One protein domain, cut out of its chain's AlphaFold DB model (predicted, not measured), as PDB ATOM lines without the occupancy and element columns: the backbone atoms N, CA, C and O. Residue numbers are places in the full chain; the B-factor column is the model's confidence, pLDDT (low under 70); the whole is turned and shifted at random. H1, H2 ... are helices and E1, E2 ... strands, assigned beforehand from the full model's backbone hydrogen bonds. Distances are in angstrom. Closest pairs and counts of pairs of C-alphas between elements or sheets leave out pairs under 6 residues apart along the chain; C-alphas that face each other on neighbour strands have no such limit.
ATOM      1  N   GLY A  49     179.619 194.268 179.543       80.69
ATOM      2  CA  GLY A  49     179.218 193.599 178.304       80.69
ATOM      3  C   GLY A  49     177.714 193.705 178.054       80.69
ATOM      4  O   GLY A  49     177.303 194.143 176.978       80.69
ATOM      5  N   ASP A  50     176.911 193.393 179.071       87.50
ATOM      6  CA  ASP A  50     175.445 193.437 179.024       87.50
ATOM      7  C   ASP A  50     174.934 194.883 178.856       87.50
ATOM      8  O   ASP A  50     174.115 195.159 177.973       87.50
ATOM      9  N   LYS A  51     175.503 195.837 179.616       85.75
ATOM     10  CA  LYS A  51     175.225 197.285 179.478       85.75
ATOM     11  C   LYS A  51     175.499 197.784 178.054       85.75
ATOM     12  O   LYS A  51     174.730 198.570 177.497       85.75
ATOM     13  N   ARG A  52     176.593 197.334 177.426       81.12
ATOM     14  CA  ARG A  52     176.953 197.714 176.045       81.12
ATOM     15  C   ARG A  52     175.983 197.166 174.996       81.12
ATOM     16  O   ARG A  52     175.870 197.785 173.941       81.12
ATOM     17  N   VAL A  53     175.277 196.065 175.272       87.06
ATOM     18  CA  VAL A  53     174.237 195.499 174.387       87.06
ATOM     19  C   VAL A  53     172.807 195.863 174.815       87.06
ATOM     20  O   VAL A  53     171.850 195.249 174.350       87.06
ATOM     21  N   GLY A  54     172.631 196.892 175.651       88.94
ATOM     22  CA  GLY A  54     171.310 197.445 175.965       88.94
ATOM     23  C   GLY A  54     170.514 196.668 177.015       88.94
ATOM     24  O   GLY A  54     169.296 196.839 177.098       88.94
ATOM     25  N   ILE A  55     171.180 195.824 177.804       95.06
ATOM     26  CA  ILE A  55     170.600 195.095 178.936       95.06
ATOM     27  C   ILE A  55     170.937 195.849 180.227       95.06
ATOM     28  O   ILE A  55     172.041 196.360 180.389       95.06
ATOM     29  N   GLN A  56     169.987 195.908 181.158       94.44
ATOM     30  CA  GLN A  56     170.139 196.518 182.475       94.44
ATOM     31  C   GLN A  56     169.592 195.574 183.553       94.44
ATOM     32  O   GLN A  56     168.595 194.890 183.337       94.44
ATOM     33  N   ALA A  57     170.230 195.533 184.727       95.38
ATOM     34  CA  ALA A  57     169.696 194.813 185.880       95.38
ATOM     35  C   ALA A  57     168.861 195.748 186.763       95.38
ATOM     36  O   ALA A  57     169.267 196.882 187.041       95.38
ATOM     37  N   ILE A  58     167.711 195.252 187.217       94.62
ATOM     38  CA  ILE A  58     166.783 195.933 188.126       94.62
ATOM     39  C   ILE A  58     166.433 195.039 189.314       94.62
ATOM     40  O   ILE A  58     166.430 193.813 189.198       94.62
ATOM     41  N   ASN A  59     166.103 195.663 190.447       93.88
ATOM     42  CA  ASN A  59     165.539 194.956 191.591       93.88
ATOM     43  C   ASN A  59     164.039 194.722 191.341       93.88
ATOM     44  O   ASN A  59     163.279 195.682 191.217       93.88
ATOM     45  N   ASP A  60     163.638 193.458 191.230       92.94
ATOM     46  CA  ASP A  60     162.264 193.031 190.966       92.94
ATOM     47  C   ASP A  60     161.893 191.891 191.925       92.94
ATOM     48  O   ASP A  60     162.402 190.770 191.840       92.94
ATOM     49  N   SER A  61     160.976 192.179 192.849       91.62
ATOM     50  CA  SER A  61     160.499 191.222 193.850       91.62
ATOM     51  C   SER A  61     159.638 190.099 193.266       91.62
ATOM     52  O   SER A  61     159.478 189.068 193.921       91.62
ATOM     53  N   SER A  62     159.128 190.231 192.036       91.50
ATOM     54  CA  SER A  62     158.428 189.134 191.353       91.50
ATOM     55  C   SER A  62     159.365 187.981 190.978       91.50
ATOM     56  O   SER A  62     158.912 186.836 190.915       91.50
ATOM     57  N   CYS A  63     160.679 188.228 190.870       95.00
ATOM     58  CA  CYS A  63     161.683 187.177 190.684       95.00
ATOM     59  C   CYS A  63     161.776 186.186 191.858       95.00
ATOM     60  O   CYS A  63     162.402 185.133 191.709       95.00
ATOM     61  N   ALA A  64     161.087 186.428 192.981       92.88
ATOM     62  CA  ALA A  64     160.836 185.408 193.998       92.88
ATOM     63  C   ALA A  64     160.240 184.120 193.385       92.88
ATOM     64  O   ALA A  64     160.622 183.009 193.772       92.88
ATOM     65  N   ASN A  65     159.396 184.278 192.359       92.69
ATOM     66  CA  ASN A  65     158.739 183.209 191.602       92.69
ATOM     67  C   ASN A  65     159.455 182.875 190.272       92.69
ATOM     68  O   ASN A  65     158.973 182.041 189.513       92.69
ATOM     69  N   GLY A  66     160.595 183.512 189.979       89.44
ATOM     70  CA  GLY A  66     161.291 183.414 188.691       89.44
ATOM     71  C   GLY A  66     160.652 184.249 187.572       89.44
ATOM     72  O   GLY A  66     159.916 185.204 187.822       89.44
ATOM     73  N   GLY A  67     160.971 183.902 186.321       91.31
ATOM     74  CA  GLY A  67     160.483 184.571 185.110       91.31
ATOM     75  C   GLY A  67     161.603 185.038 184.173       91.31
ATOM     76  O   GLY A  67     162.786 184.928 184.490       91.31
ATOM     77  N   LEU A  68     161.219 185.567 183.009       91.75
ATOM     78  CA  LEU A  68     162.140 185.982 181.945       91.75
ATOM     79  C   LEU A  68     163.149 187.036 182.438       91.75
ATOM     80  O   LEU A  68     162.767 188.063 182.996       91.75
ATOM     81  N   GLY A  69     164.444 186.748 182.293       92.25
ATOM     82  CA  GLY A  69     165.534 187.601 182.777       92.25
ATOM     83  C   GLY A  69     165.820 187.546 184.288       92.25
ATOM     84  O   GLY A  69     166.797 188.152 184.722       92.25
ATOM     85  N   CYS A  70     165.032 186.847 185.116       96.50
ATOM     86  CA  CYS A  70     165.328 186.715 186.549       96.50
ATOM     87  C   CYS A  70     166.571 185.843 186.778       96.50
ATOM     88  O   CYS A  70     166.527 184.640 186.525       96.50
ATOM     89  N   TYR A  71     167.653 186.424 187.304       93.75
ATOM     90  CA  TYR A  71     168.902 185.697 187.586       93.75
ATOM     91  C   TYR A  71     169.123 185.408 189.079       93.75
ATOM     92  O   TYR A  71     169.947 184.569 189.437       93.75
ATOM     93  N   ASN A  72     168.377 186.068 189.969       91.31
ATOM     94  CA  ASN A  72     168.220 185.662 191.368       91.31
ATOM     95  C   ASN A  72     166.831 186.081 191.886       91.31
ATOM     96  O   ASN A  72     166.078 186.749 191.180       91.31
ATOM     97  N   LYS A  73     166.488 185.717 193.130       93.19
ATOM     98  CA  LYS A  73     165.159 185.949 193.737       93.19
ATOM     99  C   LYS A  73     164.737 187.427 193.880       93.19
ATOM    100  O   LYS A  73     163.593 187.687 194.245       93.19
ATOM    101  N   HIS A  74     165.623 188.379 193.593       93.38
ATOM    102  CA  HIS A  74     165.377 189.822 193.689       93.38
ATOM    103  C   HIS A  74     165.829 190.622 192.459       93.38
ATOM    104  O   HIS A  74     165.658 191.837 192.466       93.38
ATOM    105  N   CYS A  75     166.418 190.000 191.431       95.75
ATOM    106  CA  CYS A  75     167.052 190.725 190.327       95.75
ATOM    107  C   CYS A  75     166.673 190.174 188.951       95.75
ATOM    108  O   CYS A  75     166.821 188.976 188.687       95.75
ATOM    109  N   ARG A  76     166.253 191.083 188.062       95.12
ATOM    110  CA  ARG A  76     165.886 190.811 186.667       95.12
ATOM    111  C   ARG A  76     166.788 191.576 185.703       95.12
ATOM    112  O   ARG A  76     167.018 192.767 185.898       95.12
ATOM    113  N   TYR A  77     167.233 190.914 184.641       96.81
ATOM    114  CA  TYR A  77     167.717 191.553 183.422       96.81
ATOM    115  C   TYR A  77     166.541 191.988 182.548       96.81
ATOM    116  O   TYR A  77     165.674 191.184 182.209       96.81
ATOM    117  N   CYS A  78     166.531 193.255 182.164       96.25
ATOM    118  CA  CYS A  78     165.535 193.865 181.294       96.25
ATOM    119  C   CYS A  78     166.238 194.709 180.225       96.25
ATOM    120  O   CYS A  78     167.375 195.146 180.420       96.25
ATOM    121  N   LYS A  79     165.589 194.957 179.086       95.81
ATOM    122  CA  LYS A  79     166.170 195.793 178.026       95.81
ATOM    123  C   LYS A  79     165.880 197.281 178.228       95.81
ATOM    124  O   LYS A  79     164.752 197.677 178.539       95.81
ATOM    125  N   VAL A  80     166.911 198.096 178.016       93.31
ATOM    126  CA  VAL A  80     166.839 199.563 177.866       93.31
ATOM    127  C   VAL A  80     166.991 200.002 176.407       93.31
ATOM    128  O   VAL A  80     166.552 201.091 176.049       93.31
ATOM    129  N   LEU A  81     167.566 199.144 175.560       86.56
ATOM    130  CA  LEU A  81     167.685 199.316 174.114       86.56
ATOM    131  C   LEU A  81     167.505 197.950 173.444       86.56
ATOM    132  O   LEU A  81     168.105 196.977 173.897       86.56
ATOM    133  N   ASP A  82     166.717 197.873 172.372       89.38
ATOM    134  CA  ASP A  82     166.570 196.658 171.565       89.38
ATOM    135  C   ASP A  82     167.826 196.393 170.716       89.38
ATOM    136  O   ASP A  82     168.208 197.183 169.853       89.38
ATOM    137  N   THR A  83     168.461 195.251 170.966       91.62
ATOM    138  CA  THR A  83     169.607 194.694 170.234       91.62
ATOM    139  C   THR A  83     169.353 193.201 169.996       91.62
ATOM    140  O   THR A  83     168.473 192.633 170.647       91.62
ATOM    141  N   PRO A  84     170.103 192.502 169.123       91.81
ATOM    142  CA  PRO A  84     169.967 191.050 168.983       91.81
ATOM    143  C   PRO A  84     170.086 190.317 170.328       91.81
ATOM    144  O   PRO A  84     169.291 189.424 170.615       91.81
ATOM    145  N   GLN A  85     171.014 190.750 171.185       90.00
ATOM    146  CA  GLN A  85     171.263 190.173 172.505       90.00
ATOM    147  C   GLN A  85     170.151 190.495 173.512       90.00
ATOM    148  O   GLN A  85     169.744 189.606 174.252       90.00
ATOM    149  N   SER A  86     169.636 191.728 173.544       94.25
ATOM    150  CA  SER A  86     168.599 192.140 174.503       94.25
ATOM    151  C   SER A  86     167.172 191.815 174.052       94.25
ATOM    152  O   SER A  86     166.263 191.826 174.878       94.25
ATOM    153  N   SER A  87     166.963 191.517 172.763       91.31
ATOM    154  CA  SER A  87     165.652 191.326 172.120       91.31
ATOM    155  C   SER A  87     164.701 190.416 172.906       91.31
ATOM    156  O   SER A  87     163.522 190.745 173.052       91.31
ATOM    157  N   HIS A  88     165.247 189.328 173.458       93.19
ATOM    158  CA  HIS A  88     164.562 188.286 174.220       93.19
ATOM    159  C   HIS A  88     164.178 188.671 175.662       93.19
ATOM    160  O   HIS A  88     163.670 187.822 176.388       93.19
ATOM    161  N   LEU A  89     164.433 189.909 176.099       95.88
ATOM    162  CA  LEU A  89     164.096 190.404 177.435       95.88
ATOM    163  C   LEU A  89     162.934 191.402 177.399       95.88
ATOM    164  O   LEU A  89     162.773 192.171 176.449       95.88
ATOM    165  N   ASP A  90     162.167 191.443 178.486       94.81
ATOM    166  CA  ASP A  90     161.166 192.480 178.727       94.81
ATOM    167  C   ASP A  90     161.817 193.857 178.923       94.81
ATOM    168  O   ASP A  90     162.946 193.979 179.405       94.81
ATOM    169  N   THR A  91     161.110 194.930 178.559       94.62
ATOM    170  CA  THR A  91     161.628 196.296 178.742       94.62
ATOM    171  C   THR A  91     161.708 196.656 180.224       94.62
ATOM    172  O   THR A  91     160.801 196.348 180.992       94.62
ATOM    173  N   CYS A  92     162.726 197.397 180.659       94.44
ATOM    174  CA  CYS A  92     162.777 197.841 182.062       94.44
ATOM    175  C   CYS A  92     161.566 198.713 182.452       94.44
ATOM    176  O   CYS A  92     161.102 198.684 183.593       94.44
ATOM    177  N   LEU A  93     160.996 199.416 181.467       92.62
ATOM    178  CA  LEU A  93     159.788 200.221 181.610       92.62
ATOM    179  C   LEU A  93     158.535 199.381 181.932       92.62
ATOM    180  O   LEU A  93     157.710 199.833 182.724       92.62
ATOM    181  N   SER A  94     158.397 198.159 181.397       91.56
ATOM    182  CA  SER A  94     157.272 197.262 181.729       91.56
ATOM    183  C   SER A  94     157.347 196.693 183.151       91.56
ATOM    184  O   SER A  94     156.314 196.331 183.707       91.56
ATOM    185  N   HIS A  95     158.521 196.728 183.791       91.00
ATOM    186  CA  HIS A  95     158.696 196.462 185.228       91.00
ATOM    187  C   HIS A  95     158.587 197.736 186.091       91.00
ATOM    188  O   HIS A  95     158.957 197.741 187.263       91.00
ATOM    189  N   GLY A  96     158.101 198.846 185.521       86.62
ATOM    190  CA  GLY A  96     157.951 200.133 186.206       86.62
ATOM    191  C   GLY A  96     159.254 200.914 186.405       86.62
ATOM    192  O   GLY A  96     159.213 202.047 186.888       86.62
ATOM    193  N   VAL A  97     160.407 200.368 186.001       86.31
ATOM    194  CA  VAL A  97     161.709 201.037 186.110       86.31
ATOM    195  C   VAL A  97     161.947 201.889 184.866       86.31
ATOM    196  O   VAL A  97     162.641 201.518 183.918       86.31
ATOM    197  N   ALA A  98     161.335 203.070 184.874       73.19
ATOM    198  CA  ALA A  98     161.563 204.088 183.863       73.19
ATOM    199  C   ALA A  98     162.967 204.697 184.024       73.19
ATOM    200  O   ALA A  98     163.171 205.600 184.837       73.19
ATOM    201  N   PHE A  99     163.925 204.242 183.211       73.75
ATOM    202  CA  PHE A  99     165.237 204.879 183.056       73.75
ATOM    203  C   PHE A  99     165.116 206.208 182.293       73.75
ATOM    204  O   PHE A  99     165.544 206.354 181.151       73.75
ATOM    205  N   THR A 100     164.499 207.200 182.933       47.69
ATOM    206  CA  THR A 100     164.526 208.588 182.472       47.69
ATOM    207  C   THR A 100     165.934 209.157 182.642       47.69
ATOM    208  O   THR A 100     166.595 208.947 183.664       47.69
ATOM    209  N   THR A 101     166.382 209.920 181.646       49.25
ATOM    210  CA  THR A 101     167.743 210.471 181.489       49.25
ATOM    211  C   THR A 101     168.114 211.585 182.487       49.25
ATOM    212  O   THR A 101     168.954 212.436 182.203       49.25
ATOM    213  N   THR A 102     167.463 211.624 183.653       43.00
ATOM    214  CA  THR A 102     167.577 212.693 184.662       43.00
ATOM    215  C   THR A 102     167.546 212.209 186.119       43.00
ATOM    216  O   THR A 102     167.612 213.037 187.028       43.00
ATOM    217  N   SER A 103     167.475 210.898 186.380       34.31
ATOM    218  CA  SER A 103     167.527 210.361 187.752       34.31
ATOM    219  C   SER A 103     168.972 210.235 188.249       34.31
ATOM    220  O   SER A 103     169.798 209.586 187.615       34.31
ATOM    221  N   THR A 104     169.286 210.838 189.401       38.38
ATOM    222  CA  THR A 104     170.649 210.877 189.961       38.38
ATOM    223  C   THR A 104     171.060 209.544 190.590       38.38
ATOM    224  O   THR A 104     170.887 209.336 191.792       38.38
ATOM    225  N   VAL A 105     171.639 208.655 189.787       41.88
ATOM    226  CA  VAL A 105     172.443 207.526 190.283       41.88
ATOM    227  C   VAL A 105     173.810 208.051 190.735       41.88
ATOM    228  O   VAL A 105     174.342 209.001 190.155       41.88
ATOM    229  N   THR A 106     174.394 207.446 191.770       46.06
ATOM    230  CA  THR A 106     175.741 207.789 192.247       46.06
ATOM    231  C   THR A 106     176.792 207.281 191.261       46.06
ATOM    232  O   THR A 106     177.266 206.155 191.370       46.06
ATOM    233  N   VAL A 107     177.132 208.122 190.285       50.25
ATOM    234  CA  VAL A 107     178.169 207.874 189.274       50.25
ATOM    235  C   VAL A 107     179.495 207.507 189.955       50.25
ATOM    236  O   VAL A 107     179.919 208.206 190.881       50.25
ATOM    237  N   SER A 108     180.152 206.435 189.499       55.09
ATOM    238  CA  SER A 108     181.516 206.093 189.928       55.09
ATOM    239  C   SER A 108     182.468 207.254 189.615       55.09
ATOM    240  O   SER A 108     182.302 207.936 188.606       55.09
ATOM    241  N   ARG A 109     183.435 207.542 190.493       61.84
ATOM    242  CA  ARG A 109     184.318 208.713 190.348       61.84
ATOM    243  C   ARG A 109     185.775 208.273 190.337       61.84
ATOM    244  O   ARG A 109     186.368 208.088 191.395       61.84
ATOM    245  N   GLY A 110     186.338 208.147 189.141       74.75
ATOM    246  CA  GLY A 110     187.761 207.908 188.913       74.75
ATOM    247  C   GLY A 110     188.267 208.656 187.674       74.75
ATOM    248  O   GLY A 110     187.502 209.373 187.025       74.75
ATOM    249  N   PRO A 111     189.561 208.535 187.347       85.06
ATOM    250  CA  PRO A 111     190.071 208.906 186.035       85.06
ATOM    251  C   PRO A 111     189.614 207.891 184.972       85.06
ATOM    252  O   PRO A 111     189.542 206.689 185.226       85.06
ATOM    253  N   CYS A 112     189.342 208.369 183.756       90.94
ATOM    254  CA  CYS A 112     189.079 207.507 182.602       90.94
ATOM    255  C   CYS A 112     190.397 207.091 181.944       90.94
ATOM    256  O   CYS A 112     190.811 207.656 180.933       90.94
ATOM    257  N   GLU A 113     191.079 206.135 182.567       91.25
ATOM    258  CA  GLU A 113     192.345 205.590 182.077       91.25
ATOM    259  C   GLU A 113     192.133 204.625 180.901       91.25
ATOM    260  O   GLU A 113     191.084 203.993 180.768       91.25
ATOM    261  N   VAL A 114     193.143 204.533 180.035       92.56
ATOM    262  CA  VAL A 114     193.182 203.669 178.845       92.56
ATOM    263  C   VAL A 114     194.562 203.026 178.727       92.56
ATOM    264  O   VAL A 114     195.541 203.559 179.256       92.56
ATOM    265  N   SER A 115     194.669 201.892 178.035       92.56
ATOM    266  CA  SER A 115     195.954 201.221 177.828       92.56
ATOM    267  C   SER A 115     196.883 202.057 176.943       92.56
ATOM    268  O   SER A 115     196.439 202.772 176.044       92.56
ATOM    269  N   SER A 116     198.198 201.899 177.112       86.50
ATOM    270  CA  SER A 116     199.181 202.436 176.159       86.50
ATOM    271  C   SER A 116     198.959 201.903 174.736       86.50
ATOM    272  O   SER A 116     199.224 202.617 173.768       86.50
ATOM    273  N   GLY A 117     198.402 200.692 174.607       91.06
ATOM    274  CA  GLY A 117     197.949 200.129 173.334       91.06
ATOM    275  C   GLY A 117     196.758 200.876 172.726       91.06
ATOM    276  O   GLY A 117     196.754 201.106 171.520       91.06
ATOM    277  N   ASP A 118     195.798 201.325 173.541       91.38
ATOM    278  CA  ASP A 118     194.644 202.110 173.082       91.38
ATOM    279  C   ASP A 118     195.097 203.488 172.580       91.38
ATOM    280  O   ASP A 118     194.723 203.909 171.483       91.38
ATOM    281  N   VAL A 119     195.989 204.152 173.329       90.81
ATOM    282  CA  VAL A 119     196.581 205.445 172.939       90.81
ATOM    283  C   VAL A 119     197.347 205.323 171.620       90.81
ATOM    284  O   VAL A 119     197.161 206.150 170.724       90.81
ATOM    285  N   ALA A 120     198.163 204.277 171.461       88.62
ATOM    286  CA  ALA A 120     198.865 203.991 170.207       88.62
ATOM    287  C   ALA A 120     197.897 203.670 169.053       88.62
ATOM    288  O   ALA A 120     198.149 204.046 167.910       88.62
ATOM    289  N   ALA A 121     196.761 203.039 169.355       93.94
ATOM    290  CA  ALA A 121     195.669 202.784 168.423       93.94
ATOM    291  C   ALA A 121     194.796 204.023 168.125       93.94
ATOM    292  O   ALA A 121     193.809 203.902 167.402       93.94
ATOM    293  N   GLY A 122     195.123 205.217 168.634       94.81
ATOM    294  CA  GLY A 122     194.351 206.440 168.384       94.81
ATOM    295  C   GLY A 122     193.039 206.530 169.172       94.81
ATOM    296  O   GLY A 122     192.148 207.299 168.796       94.81
ATOM    297  N   ILE A 123     192.918 205.762 170.256       96.25
ATOM    298  CA  ILE A 123     191.781 205.725 171.177       96.25
ATOM    299  C   ILE A 123     192.188 206.412 172.491       96.25
ATOM    300  O   ILE A 123     193.272 206.195 173.025       96.25
ATOM    301  N   ALA A 124     191.304 207.240 173.034       95.81
ATOM    302  CA  ALA A 124     191.376 207.747 174.402       95.81
ATOM    303  C   ALA A 124     190.047 207.463 175.115       95.81
ATOM    304  O   ALA A 124     189.138 206.874 174.528       95.81
ATOM    305  N   ALA A 125     189.903 207.900 176.365       94.62
ATOM    306  CA  ALA A 125     188.612 207.918 177.039       94.62
ATOM    307  C   ALA A 125     188.299 209.298 177.614       94.62
ATOM    308  O   ALA A 125     189.188 210.049 178.015       94.62
ATOM    309  N   VAL A 126     187.009 209.619 177.656       94.00
ATOM    310  CA  VAL A 126     186.460 210.831 178.273       94.00
ATOM    311  C   VAL A 126     185.378 210.456 179.275       94.00
ATOM    312  O   VAL A 126     184.711 209.432 179.123       94.00
ATOM    313  N   THR A 127     185.178 211.297 180.289       91.56
ATOM    314  CA  THR A 127     184.038 211.156 181.200       91.56
ATOM    315  C   THR A 127     182.741 211.473 180.457       91.56
ATOM    316  O   THR A 127     182.557 212.605 180.008       91.56
ATOM    317  N   ASP A 128     181.836 210.506 180.363       88.94
ATOM    318  CA  ASP A 128     180.521 210.645 179.737       88.94
ATOM    319  C   ASP A 128     179.433 210.131 180.687       88.94
ATOM    320  O   ASP A 128     179.358 208.940 180.997       88.94
ATOM    321  N   SER A 129     178.546 211.028 181.122       82.94
ATOM    322  CA  SER A 129     177.396 210.685 181.964       82.94
ATOM    323  C   SER A 129     176.356 209.816 181.246       82.94
ATOM    324  O   SER A 129     175.552 209.165 181.911       82.94
ATOM    325  N   GLY A 130     176.390 209.742 179.913       83.06
ATOM    326  CA  GLY A 130     175.616 208.783 179.130       83.06
ATOM    327  C   GLY A 130     176.032 207.328 179.366       83.06
ATOM    328  O   GLY A 130     175.197 206.437 179.219       83.06
ATOM    329  N   CYS A 131     177.274 207.066 179.797       87.62
ATOM    330  CA  CYS A 131     177.743 205.704 180.074       87.62
ATOM    331  C   CYS A 131     177.129 205.051 181.313       87.62
ATOM    332  O   CYS A 131     177.207 203.831 181.443       87.62
ATOM    333  N   LEU A 132     176.415 205.823 182.135       80.50
ATOM    334  CA  LEU A 132     175.542 205.314 183.191       80.50
ATOM    335  C   LEU A 132     174.440 204.375 182.650       80.50
ATOM    336  O   LEU A 132     173.926 203.534 183.380       80.50
ATOM    337  N   TYR A 133     174.091 204.522 181.367       75.50
ATOM    338  CA  TYR A 133     173.119 203.696 180.645       75.50
ATOM    339  C   TYR A 133     173.784 202.833 179.551       75.50
ATOM    340  O   TYR A 133     173.104 202.302 178.674       75.50
ATOM    341  N   GLY A 134     175.117 202.706 179.577       78.00
ATOM    342  CA  GLY A 134     175.893 201.902 178.634       78.00
ATOM    343  C   GLY A 134     175.981 202.463 177.205       78.00
ATOM    344  O   GLY A 134     176.148 203.663 176.966       78.00
ATOM    345  N   GLY A 135     175.933 201.554 176.229       79.94
ATOM    346  CA  GLY A 135     176.185 201.838 174.813       79.94
ATOM    347  C   GLY A 135     177.663 201.753 174.394       79.94
ATOM    348  O   GLY A 135     178.555 201.451 175.189       79.94
ATOM    349  N   LEU A 136     177.928 201.985 173.104       78.88
ATOM    350  CA  LEU A 136     179.219 201.667 172.487       78.88
ATOM    351  C   LEU A 136     180.377 202.487 173.082       78.88
ATOM    352  O   LEU A 136     180.311 203.711 173.182       78.88
ATOM    353  N   GLY A 137     181.439 201.784 173.480       84.12
ATOM    354  CA  GLY A 137     182.634 202.361 174.097       84.12
ATOM    355  C   GLY A 137     182.549 202.629 175.603       84.12
ATOM    356  O   GLY A 137     183.541 203.082 176.158       84.12
ATOM    357  N   CYS A 138     181.434 202.362 176.284       91.50
ATOM    358  CA  CYS A 138     181.339 202.628 177.724       91.50
ATOM    359  C   CYS A 138     182.067 201.610 178.609       91.50
ATOM    360  O   CYS A 138     182.052 200.413 178.317       91.50
ATOM    361  N   PHE A 139     182.634 202.109 179.709       88.50
ATOM    362  CA  PHE A 139     183.223 201.355 180.817       88.50
ATOM    363  C   PHE A 139     183.139 202.149 182.138       88.50
ATOM    364  O   PHE A 139     182.923 203.368 182.136       88.50
ATOM    365  N   ASN A 140     183.300 201.468 183.278       83.56
ATOM    366  CA  ASN A 140     183.321 202.066 184.629       83.56
ATOM    367  C   ASN A 140     182.070 202.905 185.004       83.56
ATOM    368  O   ASN A 140     182.154 203.756 185.888       83.56
ATOM    369  N   ASP A 141     180.929 202.723 184.329       82.81
ATOM    370  CA  ASP A 141     179.680 203.510 184.465       82.81
ATOM    371  C   ASP A 141     179.775 205.023 184.164       82.81
ATOM    372  O   ASP A 141     178.780 205.741 184.284       82.81
ATOM    373  N   HIS A 142     180.946 205.537 183.774       89.56
ATOM    374  CA  HIS A 142     181.160 206.981 183.590       89.56
ATOM    375  C   HIS A 142     182.210 207.364 182.541       89.56
ATOM    376  O   HIS A 142     182.434 208.554 182.329       89.56
ATOM    377  N   CYS A 143     182.847 206.393 181.884       92.94
ATOM    378  CA  CYS A 143     183.893 206.624 180.892       92.94
ATOM    379  C   CYS A 143     183.475 206.072 179.532       92.94
ATOM    380  O   CYS A 143     182.986 204.945 179.456       92.94
ATOM    381  N   ARG A 144     183.708 206.825 178.448       93.25
ATOM    382  CA  ARG A 144     183.556 206.333 177.071       93.25
ATOM    383  C   ARG A 144     184.884 206.373 176.329       93.25
ATOM    384  O   ARG A 144     185.490 207.437 176.215       93.25
ATOM    385  N   PHE A 145     185.281 205.237 175.760       95.38
ATOM    386  CA  PHE A 145     186.291 205.163 174.710       95.38
ATOM    387  C   PHE A 145     185.861 205.991 173.494       95.38
ATOM    388  O   PHE A 145     184.734 205.877 172.999       95.38
ATOM    389  N   CYS A 146     186.768 206.821 173.003       94.94
ATOM    390  CA  CYS A 146     186.550 207.767 171.922       94.94
ATOM    391  C   CYS A 146     187.808 207.864 171.052       94.94
ATOM    392  O   CYS A 146     188.924 207.671 171.534       94.94
ATOM    393  N   LYS A 147     187.658 208.167 169.760       96.44
ATOM    394  CA  LYS A 147     188.807 208.315 168.859       96.44
ATOM    395  C   LYS A 147     189.404 209.719 168.922       96.44
ATOM    396  O   LYS A 147     188.682 210.720 168.858       96.44
ATOM    397  N   VAL A 148     190.729 209.770 169.032       95.00
ATOM    398  CA  VAL A 148     191.560 210.984 168.918       95.00
ATOM    399  C   VAL A 148     192.247 211.068 167.557       95.00
ATOM    400  O   VAL A 148     192.454 212.161 167.038       95.00
ATOM    401  N   VAL A 149     192.550 209.912 166.962       92.81
ATOM    402  CA  VAL A 149     193.100 209.745 165.613       92.81
ATOM    403  C   VAL A 149     192.330 208.609 164.948       92.81
ATOM    404  O   VAL A 149     192.065 207.596 165.590       92.81
ATOM    405  N   GLU A 150     191.954 208.771 163.682       91.38
ATOM    406  CA  GLU A 150     191.256 207.742 162.904       91.38
ATOM    407  C   GLU A 150     192.229 206.600 162.547       91.38
ATOM    408  O   GLU A 150     193.226 206.819 161.860       91.38
ATOM    409  N   THR A 151     191.951 205.386 163.020       93.81
ATOM    410  CA  THR A 151     192.720 204.157 162.757       93.81
ATOM    411  C   THR A 151     191.747 202.991 162.529       93.81
ATOM    412  O   THR A 151     190.578 203.101 162.906       93.81
ATOM    413  N   PRO A 152     192.181 201.843 161.970       94.06
ATOM    414  CA  PRO A 152     191.325 200.657 161.856       94.06
ATOM    415  C   PRO A 152     190.724 200.193 163.194       94.06
ATOM    416  O   PRO A 152     189.611 199.676 163.226       94.06
ATOM    417  N   GLN A 153     191.446 200.400 164.298       87.94
ATOM    418  CA  GLN A 153     191.024 200.066 165.656       87.94
ATOM    419  C   GLN A 153     190.084 201.126 166.249       87.94
ATOM    420  O   GLN A 153     189.124 200.785 166.939       87.94
ATOM    421  N   SER A 154     190.338 202.412 165.985       94.00
ATOM    422  CA  SER A 154     189.566 203.518 166.557       94.00
ATOM    423  C   SER A 154     188.287 203.836 165.777       94.00
ATOM    424  O   SER A 154     187.377 204.445 166.338       94.00
ATOM    425  N   ALA A 155     188.181 203.406 164.513       88.81
ATOM    426  CA  ALA A 155     187.106 203.771 163.586       88.81
ATOM    427  C   ALA A 155     185.689 203.587 164.160       88.81
ATOM    428  O   ALA A 155     184.826 204.443 163.945       88.81
ATOM    429  N   GLY A 156     185.472 202.517 164.935       85.38
ATOM    430  CA  GLY A 156     184.194 202.193 165.581       85.38
ATOM    431  C   GLY A 156     183.795 203.086 166.765       85.38
ATOM    432  O   GLY A 156     182.679 202.953 167.263       85.38
ATOM    433  N   PHE A 157     184.660 203.991 167.229       91.88
ATOM    434  CA  PHE A 157     184.376 204.904 168.339       91.88
ATOM    435  C   PHE A 157     184.006 206.313 167.850       91.88
ATOM    436  O   PHE A 157     184.396 206.762 166.771       91.88
ATOM    437  N   MET A 158     183.255 207.052 168.671       91.19
ATOM    438  CA  MET A 158     182.923 208.458 168.403       91.19
ATOM    439  C   MET A 158     184.138 209.357 168.673       91.19
ATOM    440  O   MET A 158     184.960 209.040 169.529       91.19
ATOM    441  N   ALA A 159     184.276 210.484 167.969       93.19
ATOM    442  CA  ALA A 159     185.410 211.391 168.181       93.19
ATOM    443  C   ALA A 159     185.345 212.061 169.566       93.19
ATOM    444  O   ALA A 159     184.289 212.581 169.939       93.19
ATOM    445  N   CYS A 160     186.452 212.114 170.315       92.75
ATOM    446  CA  CYS A 160     186.464 212.667 171.683       92.75
ATOM    447  C   CYS A 160     185.953 214.117 171.751       92.75
ATOM    448  O   CYS A 160     185.173 214.464 172.636       92.75
ATOM    449  N   SER A 161     186.289 214.926 170.743       88.56
ATOM    450  CA  SER A 161     185.836 216.316 170.571       88.56
ATOM    451  C   SER A 161     184.325 216.489 170.330       88.56
ATOM    452  O   SER A 161     183.823 217.614 170.361       88.56
ATOM    453  N   SER A 162     183.590 215.399 170.074       87.44
ATOM    454  CA  SER A 162     182.121 215.403 169.981       87.44
ATOM    455  C   SER A 162     181.425 215.125 171.318       87.44
ATOM    456  O   SER A 162     180.283 215.548 171.500       87.44
ATOM    457  N   LEU A 163     182.118 214.455 172.244       84.50
ATOM    458  CA  LEU A 163     181.608 214.056 173.558       84.50
ATOM    459  C   LEU A 163     181.912 215.121 174.616       84.50
ATOM    460  O   LEU A 163     181.010 215.554 175.329       84.50
TER     461      LEU A 163
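What this domain is: This is residues 49 to 163 of the 1224 residues of an uncharacterized protein of Phytophthora fragariae (UniProt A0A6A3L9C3). What shape do these atoms make? Two small lobes stand end to end: residues 49 to 95 hold a three-stranded sheet of E1, E3 and E2 with the short helices H1, H2 and H3, and residues 116 to 163 hold a two-stranded sheet of E4 and E5 with the short helices H4, H5 and H6. The lobes come near each other in the middle, at H1 and H5, while a long link, residues 96 to 115, loops from one lobe to the other. What is the make-up? The printed part has 115 residues with six named helices and five named strands, in the order H1 E1 H2 E2 E3 H3 H4 E4 H5 E5 H6; both sheets are antiparallel, and the class is mixed, helices and strands, with under half of the residues in named elements. How tightly is it drawn together? It is only just loose, close to compact, with a radius of gyration of the C-alphas of 16.3 A, and its elongated outline spans 50 by 29 by 21 A.

Where its parts are: Where does the first lobe begin, and what follows? H1, residues 49 to 52, has its first C-alpha at (179.218, 193.599, 178.304), and E1, residues 55 to 59, is 13.6 A long. H2 is residues 61 to 65, 8.5 A long, and E2 is residues 70 to 72, 5.7 A long. E3, residues 75 to 79, is 13.3 A long, and H3 is residues 92 to 95. Where is the second lobe? H4, residues 116 to 120, has C-alpha 116 at (199.181, 202.436, 176.159), and E4, residues 123 to 127, is 13.8 A long. H5 is residues 129 to 133, 8.3 A long, and E5 is residues 143 to 147, 13.1 A long. H6, residues 160 to 163, has C-alpha 163 at (181.608, 214.056, 173.558).

How they stand to each other: How is the larger sheet paired? E3 is the inner strand, antiparallel to E1 at 145 degrees, with N 56 and O 78 2.8 A apart, and antiparallel to E2 at 151 degrees, with N 71 and O 75 3.0 A apart. E2 and E3 form a hairpin; E1, H2 and E2 form a split strand-helix-strand unit, two strands running the same way with E3 between them, and its crossover is right-handed. Which helices are on that sheet? H3 lies over E3 at a height over the sheet of 8.3 A, with the C-alphas of Cys 78 and Cys 92 closest at 4.9 A. H1 and H2 only graze the sheet. How is the second lobe arranged, and where do the lobes come near? E4 and E5 are antiparallel at 144 degrees, with N 124 and O 146 2.8 A apart; the closest C-alphas of E5 and H6, Cys 146 and Cys 160, are 4.9 A apart. H1 and H5 are close but not clearly touching, their closest C-alphas, Lys 51 and Tyr 133, 6.8 A apart. What do the helix backbones show? The O i to N i+4 pair is within hydrogen-bond range in H4; H2 and H5 each have 0 of 1, but 2 of 2 O i to N i+3 pairs, while H1, H3 and H6 are too short for an O i to N i+4 pair.

The domain as a whole: How far does it reach? The two C-alphas farthest apart, those of Asn 65 and Val 149, are 50.6 A apart. Is it continuous, and which links are long? The printed part has no cut, and the links E3 to H3, H3 to H4 and E5 to H6 are long, with 12, 20 and 12 residues. Where is confidence low? Residues 100 to 109 have a pLDDT under 70; the mean of the printed part is 86.4.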